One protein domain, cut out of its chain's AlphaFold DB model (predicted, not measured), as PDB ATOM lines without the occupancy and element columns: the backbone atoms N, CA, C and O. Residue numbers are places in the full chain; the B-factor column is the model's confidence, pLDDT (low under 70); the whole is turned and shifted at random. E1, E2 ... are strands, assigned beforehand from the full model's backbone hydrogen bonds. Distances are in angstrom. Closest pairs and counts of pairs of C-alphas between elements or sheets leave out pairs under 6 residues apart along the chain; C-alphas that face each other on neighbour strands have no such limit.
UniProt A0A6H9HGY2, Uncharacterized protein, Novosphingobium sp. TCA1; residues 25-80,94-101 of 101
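What this domain is: This is residues 25 to 80 and 94 to 101 of the 101 residues of an uncharacterized protein of Novosphingobium sp. TCA1 (UniProt A0A6H9HGY2). Two small three-stranded sheets lie face to face as a sandwich, the strands of the one crossing those of the other at 38 degrees. One layer is E1, E6 and E3, the other E2, E5 and E4, and the links E1 to E2, E2 to E3 and E3 to E4 carry the chain from one layer to the other. The printed part has 64 residues with no named helix and six named strands, E1 to E6 in order along the chain, and its class is all strand. Both sheets are antiparallel, in the orders E1, E6, E3 and E2, E5, E4. The whole is compact, with a radius of gyration of the C-alphas of 11.3 A, yet elongated in outline, spanning 33 by 21 by 17 A.

Where its parts are: E1 is residues 25 to 30, 15.7 A from first to last C-alpha, and begins at C-alpha 25 at (3.539, 29.125, -17.542). E2 is residues 36 to 40, 14.0 A long. E3, residues 49 to 54, is 16.2 A long and ends at C-alpha 54 at (-0.598, 31.500, -31.579). E4 is residues 64 to 68, 13.5 A, and E5 is residues 73 to 77, 13.4 A. E6, residues 95 to 100, is 16.8 A long and ends at C-alpha 100 at (8.213, 34.212, -16.559).

How they stand to each other: In the first sheet E6 is the inner strand, with E1 and E3 at the edges. E1 and E6 are antiparallel at 154 degrees, with N 96 and O 29 2.8 A apart, within hydrogen-bond range. E6 and E3 are antiparallel at 162 degrees, with N 52 and O 97 within hydrogen-bond range at 2.9 A. In the other sheet E5 is the inner strand. E2 and E5 are antiparallel at 165 degrees, with N 74 and O 39 within hydrogen-bond range at 2.7 A. E4 and E5 form a hairpin, antiparallel at 159 degrees, with N 66 and O 75 within hydrogen-bond range at 2.8 A. In the sandwich, two sheets face to face, the best planes of the facing parts are 14 degrees apart and their centres 10.1 A. Between the sheets, the closest C-alphas of E3 and E4 are those of Leu 49 and Leu 67, 6.1 A apart. E2 and E6 are apart, as are E1 and E5.

The domain as a whole: The two C-alphas farthest apart are those of Gly 46 and Leu 57, at 33.8 A. Residues 81 to 93 are not printed, and C-alphas 80 and 94 are 15.4 A apart across this cut, which falls in the link E5 to E6. Of the links that are printed whole, E1 to E2 and E4 to E5 are tight, and E2 to E3 and E3 to E4 are short. The mean pLDDT of the printed part is 85.8; residues 56 to 61 and residue 80 are under 70.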
ATOM      1  N   PHE A  25       4.725  28.720 -16.790       82.81
ATOM      2  CA  PHE A  25       3.539  29.125 -17.542       82.81
ATOM      3  C   PHE A  25       2.516  29.733 -16.578       82.81
ATOM      4  O   PHE A  25       2.155  29.102 -15.583       82.81
ATOM      5  N   PHE A  26       2.051  30.948 -16.864       85.00
ATOM      6  CA  PHE A  26       1.141  31.677 -15.977       85.00
ATOM      7  C   PHE A  26      -0.257  31.843 -16.560       85.00
ATOM      8  O   PHE A  26      -1.225  31.854 -15.793       85.00
ATOM      9  N   GLY A  27      -0.391  31.921 -17.881       88.31
ATOM     10  CA  GLY A  27      -1.698  31.987 -18.514       88.31
ATOM     11  C   GLY A  27      -1.647  32.388 -19.978       88.31
ATOM     12  O   GLY A  27      -0.606  32.349 -20.633       88.31
ATOM     13  N   SER A  28      -2.809  32.772 -20.489       92.06
ATOM     14  CA  SER A  28      -2.966  33.280 -21.845       92.06
ATOM     15  C   SER A  28      -4.090  34.297 -21.927       92.06
ATOM     16  O   SER A  28      -5.045  34.221 -21.154       92.06
ATOM     17  N   PHE A  29      -4.016  35.191 -22.906       92.69
ATOM     18  CA  PHE A  29      -5.106  36.097 -23.259       92.69
ATOM     19  C   PHE A  29      -5.236  36.214 -24.778       92.69
ATOM     20  O   PHE A  29      -4.299  35.935 -25.526       92.69
ATOM     21  N   ASN A  30      -6.423  36.602 -25.224       91.44
ATOM     22  CA  ASN A  30      -6.761  36.772 -26.628       91.44
ATOM     23  C   ASN A  30      -6.738  38.268 -26.992       91.44
ATOM     24  O   ASN A  30      -7.122  39.104 -26.173       91.44
ATOM     25  N   THR A  31      -6.241  38.611 -28.183       89.06
ATOM     26  CA  THR A  31      -6.089  40.008 -28.620       89.06
ATOM     27  C   THR A  31      -7.378  40.623 -29.163       89.06
ATOM     28  O   THR A  31      -7.439  41.841 -29.336       89.06
ATOM     29  N   GLY A  32      -8.398  39.817 -29.461       87.38
ATOM     30  CA  GLY A  32      -9.667  40.255 -30.032       87.38
ATOM     31  C   GLY A  32      -9.521  40.880 -31.421       87.38
ATOM     32  O   GLY A  32     -10.338  41.716 -31.803       87.38
ATOM     33  N   GLY A  33      -8.447  40.552 -32.148       82.06
ATOM     34  CA  GLY A  33      -8.105  41.175 -33.435       82.06
ATOM     35  C   GLY A  33      -7.680  42.650 -33.353       82.06
ATOM     36  O   GLY A  33      -7.611  43.328 -34.380       82.06
ATOM     37  N   ALA A  34      -7.396  43.181 -32.157       86.38
ATOM     38  CA  ALA A  34      -6.839  44.525 -32.032       86.38
ATOM     39  C   ALA A  34      -5.391  44.575 -32.568       86.38
ATOM     40  O   ALA A  34      -4.696  43.562 -32.658       86.38
ATOM     41  N   SER A  35      -4.917  45.766 -32.942       85.88
ATOM     42  CA  SER A  35      -3.556  45.976 -33.466       85.88
ATOM     43  C   SER A  35      -2.493  46.176 -32.386       85.88
ATOM     44  O   SER A  35      -1.303  45.990 -32.646       85.88
ATOM     45  N   SER A  36      -2.916  46.530 -31.177       90.81
ATOM     46  CA  SER A  36      -2.071  46.646 -29.994       90.81
ATOM     47  C   SER A  36      -2.915  46.584 -28.728       90.81
ATOM     48  O   SER A  36      -4.108  46.891 -28.764       90.81
ATOM     49  N   GLY A  37      -2.283  46.290 -27.599       93.50
ATOM     50  CA  GLY A  37      -2.944  46.324 -26.305       93.50
ATOM     51  C   GLY A  37      -2.004  45.996 -25.158       93.50
ATOM     52  O   GLY A  37      -0.797  45.819 -25.335       93.50
ATOM     53  N   THR A  38      -2.589  45.910 -23.969       96.69
ATOM     54  CA  THR A  38      -1.888  45.539 -22.744       96.69
ATOM     55  C   THR A  38      -2.654  44.464 -21.985       96.69
ATOM     56  O   THR A  38      -3.871  44.324 -22.114       96.69
ATOM     57  N   TRP A  39      -1.921  43.686 -21.197       97.00
ATOM     58  CA  TRP A  39      -2.453  42.704 -20.266       97.00
ATOM     59  C   TRP A  39      -1.617  42.737 -18.995       97.00
ATOM     60  O   TRP A  39      -0.396  42.794 -19.073       97.00
ATOM     61  N   GLN A  40      -2.245  42.700 -17.824       96.00
ATOM     62  CA  GLN A  40      -1.520  42.779 -16.560       96.00
ATOM     63  C   GLN A  40      -1.559  41.447 -15.821       96.00
ATOM     64  O   GLN A  40      -2.624  40.861 -15.635       96.00
ATOM     65  N   ASP A  41      -0.395  41.002 -15.349       94.38
ATOM     66  CA  ASP A  41      -0.284  39.876 -14.430       94.38
ATOM     67  C   ASP A  41       0.770  40.162 -13.355       94.38
ATOM     68  O   ASP A  41       1.968  40.247 -13.628       94.38
ATOM     69  N   ALA A  42       0.325  40.292 -12.103       94.44
ATOM     70  CA  ALA A  42       1.201  40.621 -10.980       94.44
ATOM     71  C   ALA A  42       2.287  39.558 -10.718       94.44
ATOM     72  O   ALA A  42       3.308  39.867 -10.108       94.44
ATOM     73  N   ARG A  43       2.118  38.315 -11.200       90.12
ATOM     74  CA  ARG A  43       3.127  37.247 -11.062       90.12
ATOM     75  C   ARG A  43       4.370  37.487 -11.922       90.12
ATOM     76  O   ARG A  43       5.382  36.823 -11.714       90.12
ATOM     77  N   LEU A  44       4.301  38.418 -12.875       90.69
ATOM     78  CA  LEU A  44       5.417  38.819 -13.733       90.69
ATOM     79  C   LEU A  44       6.255  39.968 -13.153       90.69
ATOM     80  O   LEU A  44       7.273  40.333 -13.744       90.69
ATOM     81  N   VAL A  45       5.864  40.542 -12.011       92.75
ATOM     82  CA  VAL A  45       6.665  41.582 -11.357       92.75
ATOM     83  C   VAL A  45       8.015  40.996 -10.928       92.75
ATOM     84  O   VAL A  45       8.079  39.974 -10.246       92.75
ATOM     85  N   GLY A  46       9.105  41.637 -11.351       87.88
ATOM     86  CA  GLY A  46      10.480  41.190 -11.127       87.88
ATOM     87  C   GLY A  46      10.909  39.990 -11.977       87.88
ATOM     88  O   GLY A  46      11.909  39.355 -11.644       87.88
ATOM     89  N   LYS A  47      10.163  39.652 -13.038       84.62
ATOM     90  CA  LYS A  47      10.430  38.505 -13.919       84.62
ATOM     91  C   LYS A  47      10.862  38.925 -15.314       84.62
ATOM     92  O   LYS A  47      10.541  40.018 -15.783       84.62
ATOM     93  N   LEU A  48      11.551  38.017 -15.998       87.62
ATOM     94  CA  LEU A  48      11.714  38.086 -17.445       87.62
ATOM     95  C   LEU A  48      10.534  37.399 -18.125       87.62
ATOM     96  O   LEU A  48      10.046  36.370 -17.661       87.62
ATOM     97  N   LEU A  49      10.070  37.978 -19.229       87.62
ATOM     98  CA  LEU A  49       8.906  37.484 -19.950       87.62
ATOM     99  C   LEU A  49       9.265  36.293 -20.843       87.62
ATOM    100  O   LEU A  49      10.204  36.357 -21.635       87.62
ATOM    101  N   VAL A  50       8.441  35.251 -20.789       87.00
ATOM    102  CA  VAL A  50       8.380  34.183 -21.792       87.00
ATOM    103  C   VAL A  50       7.042  34.299 -22.507       87.00
ATOM    104  O   VAL A  50       6.007  34.325 -21.842       87.00
ATOM    105  N   THR A  51       7.036  34.361 -23.843       86.56
ATOM    106  CA  THR A  51       5.787  34.428 -24.622       86.56
ATOM    107  C   THR A  51       5.773  33.495 -25.815       86.56
ATOM    108  O   THR A  51       6.809  33.163 -26.390       86.56
ATOM    109  N   PHE A  52       4.562  33.099 -26.196       84.12
ATOM    110  CA  PHE A  52       4.290  32.359 -27.415       84.12
ATOM    111  C   PHE A  52       2.960  32.837 -28.026       84.12
ATOM    112  O   PHE A  52       1.894  32.515 -27.497       84.12
ATOM    113  N   PRO A  53       2.986  33.635 -29.109       83.31
ATOM    114  CA  PRO A  53       1.785  34.006 -29.855       83.31
ATOM    115  C   PRO A  53       1.314  32.852 -30.756       83.31
ATOM    116  O   PRO A  53       2.114  32.259 -31.476       83.31
ATOM    117  N   SER A  54       0.012  32.558 -30.762       80.94
ATOM    118  CA  SER A  54      -0.598  31.500 -31.579       80.94
ATOM    119  C   SER A  54      -1.841  31.997 -32.318       80.94
ATOM    120  O   SER A  54      -2.710  32.630 -31.718       80.94
ATOM    121  N   SER A  55      -1.970  31.645 -33.600       75.00
ATOM    122  CA  SER A  55      -3.141  31.933 -34.442       75.00
ATOM    123  C   SER A  55      -3.616  30.677 -35.174       75.00
ATOM    124  O   SER A  55      -2.810  29.819 -35.528       75.00
ATOM    125  N   THR A  56      -4.920  30.583 -35.440       68.25
ATOM    126  CA  THR A  56      -5.520  29.521 -36.266       68.25
ATOM    127  C   THR A  56      -5.326  29.749 -37.768       68.25
ATOM    128  O   THR A  56      -5.495  28.815 -38.546       68.25
ATOM    129  N   LEU A  57      -4.950  30.967 -38.182       66.81
ATOM    130  CA  LEU A  57      -4.832  31.373 -39.589       66.81
ATOM    131  C   LEU A  57      -3.416  31.205 -40.176       66.81
ATOM    132  O   LEU A  57      -3.212  31.468 -41.358       66.81
ATOM    133  N   GLY A  58      -2.444  30.729 -39.388       53.34
ATOM    134  CA  GLY A  58      -1.084  30.419 -39.847       53.34
ATOM    135  C   GLY A  58       0.015  31.346 -39.307       53.34
ATOM    136  O   GLY A  58      -0.231  32.255 -38.513       53.34
ATOM    137  N   ASN A  59       1.261  31.066 -39.712       49.41
ATOM    138  CA  ASN A  59       2.484  31.681 -39.180       49.41
ATOM    139  C   ASN A  59       2.715  33.099 -39.738       49.41
ATOM    140  O   ASN A  59       3.523  33.292 -40.646       49.41
ATOM    141  N   TYR A  60       2.030  34.101 -39.193       59.47
ATOM    142  CA  TYR A  60       2.456  35.499 -39.312       59.47
ATOM    143  C   TYR A  60       3.596  35.760 -38.320       59.47
ATOM    144  O   TYR A  60       3.694  35.068 -37.309       59.47
ATOM    145  N   GLY A  61       4.438  36.768 -38.563       61.34
ATOM    146  CA  GLY A  61       5.565  37.148 -37.688       61.34
ATOM    147  C   GLY A  61       5.200  37.564 -36.251       61.34
ATOM    148  O   GLY A  61       6.066  38.058 -35.539       61.34
ATOM    149  N   GLY A  62       3.949  37.348 -35.828       74.88
ATOM    150  CA  GLY A  62       3.417  37.645 -34.505       74.88
ATOM    151  C   GLY A  62       3.401  39.138 -34.172       74.88
ATOM    152  O   GLY A  62       3.982  39.960 -34.883       74.88
ATOM    153  N   PRO A  63       2.719  39.526 -33.089       83.56
ATOM    154  CA  PRO A  63       2.947  40.821 -32.480       83.56
ATOM    155  C   PRO A  63       4.317  40.827 -31.793       83.56
ATOM    156  O   PRO A  63       4.788  39.801 -31.295       83.56
ATOM    157  N   ASN A  64       4.933  42.001 -31.704       88.00
ATOM    158  CA  ASN A  64       5.979  42.228 -30.723       88.00
ATOM    159  C   ASN A  64       5.331  42.207 -29.334       88.00
ATOM    160  O   ASN A  64       4.309  42.867 -29.148       88.00
ATOM    161  N   VAL A  65       5.901  41.464 -28.385       91.00
ATOM    162  CA  VAL A  65       5.377  41.346 -27.018       91.00
ATOM    163  C   VAL A  65       6.481  41.670 -26.020       91.00
ATOM    164  O   VAL A  65       7.542  41.049 -26.033       91.00
ATOM    165  N   THR A  66       6.226  42.636 -25.145       95.31
ATOM    166  CA  THR A  66       7.167  43.126 -24.134       95.31
ATOM    167  C   THR A  66       6.543  43.088 -22.743       95.31
ATOM    168  O   THR A  66       5.329  42.957 -22.598       95.31
ATOM    169  N   LEU A  67       7.378  43.182 -21.707       95.62
ATOM    170  CA  LEU A  67       6.958  43.230 -20.307       95.62
ATOM    171  C   LEU A  67       7.613  44.419 -19.616       95.62
ATOM    172  O   LEU A  67       8.836  44.555 -19.638       95.62
ATOM    173  N   ASP A  68       6.801  45.216 -18.935       97.00
ATOM    174  CA  ASP A  68       7.271  46.049 -17.839       97.00
ATOM    175  C   ASP A  68       7.323  45.203 -16.563       97.00
ATOM    176  O   ASP A  68       6.312  44.930 -15.912       97.00
ATOM    177  N   SER A  69       8.533  44.769 -16.209       92.94
ATOM    178  CA  SER A  69       8.768  43.922 -15.038       92.94
ATOM    179  C   SER A  69       8.552  44.654 -13.710       92.94
ATOM    180  O   SER A  69       8.459  43.998 -12.678       92.94
ATOM    181  N   SER A  70       8.430  45.984 -13.694       95.31
ATOM    182  CA  SER A  70       8.123  46.727 -12.465       95.31
ATOM    183  C   SER A  70       6.631  46.700 -12.122       95.31
ATOM    184  O   SER A  70       6.265  46.736 -10.948       95.31
ATOM    185  N   THR A  71       5.769  46.575 -13.137       96.56
ATOM    186  CA  THR A  71       4.302  46.635 -13.001       96.56
ATOM    187  C   THR A  71       3.592  45.327 -13.364       96.56
ATOM    188  O   THR A  71       2.408  45.162 -13.052       96.56
ATOM    189  N   GLY A  72       4.290  44.384 -14.005       94.00
ATOM    190  CA  GLY A  72       3.709  43.139 -14.515       94.00
ATOM    191  C   GLY A  72       2.867  43.345 -15.778       94.00
ATOM    192  O   GLY A  72       2.041  42.494 -16.113       94.00
ATOM    193  N   VAL A  73       3.021  44.487 -16.456       97.88
ATOM    194  CA  VAL A  73       2.244  44.827 -17.652       97.88
ATOM    195  C   VAL A  73       2.923  44.260 -18.892       97.88
ATOM    196  O   VAL A  73       3.993  44.701 -19.306       97.88
ATOM    197  N   ILE A  74       2.259  43.296 -19.513       97.25
ATOM    198  CA  ILE A  74       2.561  42.798 -20.848       97.25
ATOM    199  C   ILE A  74       1.993  43.798 -21.855       97.25
ATOM    200  O   ILE A  74       0.818  44.150 -21.784       97.25
ATOM    201  N   SER A  75       2.802  44.240 -22.811       96.44
ATOM    202  CA  SER A  75       2.367  45.083 -23.928       96.44
ATOM    203  C   SER A  75       2.585  44.349 -25.239       96.44
ATOM    204  O   SER A  75       3.573  43.634 -25.388       96.44
ATOM    205  N   TRP A  76       1.677  44.518 -26.194       92.69
ATOM    206  CA  TRP A  76       1.798  43.883 -27.498       92.69
ATOM    207  C   TRP A  76       1.383  44.821 -28.630       92.69
ATOM    208  O   TRP A  76       0.506  45.670 -28.461       92.69
ATOM    209  N   SER A  77       2.015  44.673 -29.792       90.00
ATOM    210  CA  SER A  77       1.670  45.430 -30.996       90.00
ATOM    211  C   SER A  77       2.092  44.701 -32.266       90.00
ATOM    212  O   SER A  77       3.138  44.055 -32.317       90.00
ATOM    213  N   PHE A  78       1.292  44.809 -33.322       81.94
ATOM    214  CA  PHE A  78       1.690  44.338 -34.645       81.94
ATOM    215  C   PHE A  78       2.529  45.402 -35.351       81.94
ATOM    216  O   PHE A  78       2.162  46.577 -35.391       81.94
ATOM    217  N   GLY A  79       3.648  44.986 -35.948       70.12
ATOM    218  CA  GLY A  79       4.411  45.837 -36.856       70.12
ATOM    219  C   GLY A  79       3.608  46.067 -38.132       70.12
ATOM    220  O   GLY A  79       3.657  45.255 -39.051       70.12
ATOM    221  N   VAL A  80       2.841  47.153 -38.195       58.94
ATOM    222  CA  VAL A  80       2.076  47.516 -39.394       58.94
ATOM    223  C   VAL A  80       3.043  48.115 -40.417       58.94
ATOM    224  O   VAL A  80       3.190  49.329 -40.514       58.94
ATOM    225  N   ILE A  94      -5.322  36.579 -32.140       84.12
ATOM    226  CA  ILE A  94      -4.168  35.822 -31.643       84.12
ATOM    227  C   ILE A  94      -4.340  35.562 -30.155       84.12
ATOM    228  O   ILE A  94      -4.730  36.432 -29.382       84.12
ATOM    229  N   THR A  95      -3.983  34.349 -29.736       88.94
ATOM    230  CA  THR A  95      -3.817  34.024 -28.318       88.94
ATOM    231  C   THR A  95      -2.348  34.153 -27.942       88.94
ATOM    232  O   THR A  95      -1.494  33.494 -28.535       88.94
ATOM    233  N   ILE A  96      -2.049  34.998 -26.959       88.75
ATOM    234  CA  ILE A  96      -0.711  35.160 -26.394       88.75
ATOM    235  C   ILE A  96      -0.640  34.317 -25.127       88.75
ATOM    236  O   ILE A  96      -1.311  34.611 -24.139       88.75
ATOM    237  N   TYR A  97       0.180  33.270 -25.159       89.50
ATOM    238  CA  TYR A  97       0.552  32.483 -23.988       89.50
ATOM    239  C   TYR A  97       1.755  33.139 -23.320       89.50
ATOM    240  O   TYR A  97       2.701  33.521 -24.013       89.50
ATOM    241  N   PHE A  98       1.730  33.276 -21.995       89.88
ATOM    242  CA  PHE A  98       2.772  33.981 -21.258       89.88
ATOM    243  C   PHE A  98       3.191  33.270 -19.967       89.88
ATOM    244  O   PHE A  98       2.447  32.504 -19.345       89.88
ATOM    245  N   GLY A  99       4.418  33.567 -19.562       89.12
ATOM    246  CA  GLY A  99       5.055  33.075 -18.354       89.12
ATOM    247  C   GLY A  99       6.257  33.931 -17.979       89.12
ATOM    248  O   GLY A  99       6.551  34.925 -18.648       89.12
ATOM    249  N   GLY A 100       6.971  33.540 -16.929       85.44
ATOM    250  CA  GLY A 100       8.213  34.212 -16.559       85.44
ATOM    251  C   GLY A 100       9.142  33.375 -15.693       85.44
ATOM    252  O   GLY A 100       8.705  32.398 -15.079       85.44
ATOM    253  N   TYR A 101      10.422  33.754 -15.670       80.38
ATOM    254  CA  TYR A 101      11.474  33.172 -14.824       80.38
ATOM    255  C   TYR A 101      12.144  34.249 -13.968       80.38
ATOM    256  O   TYR A 101      12.311  35.387 -14.467       80.38
TER     257      TYR A 101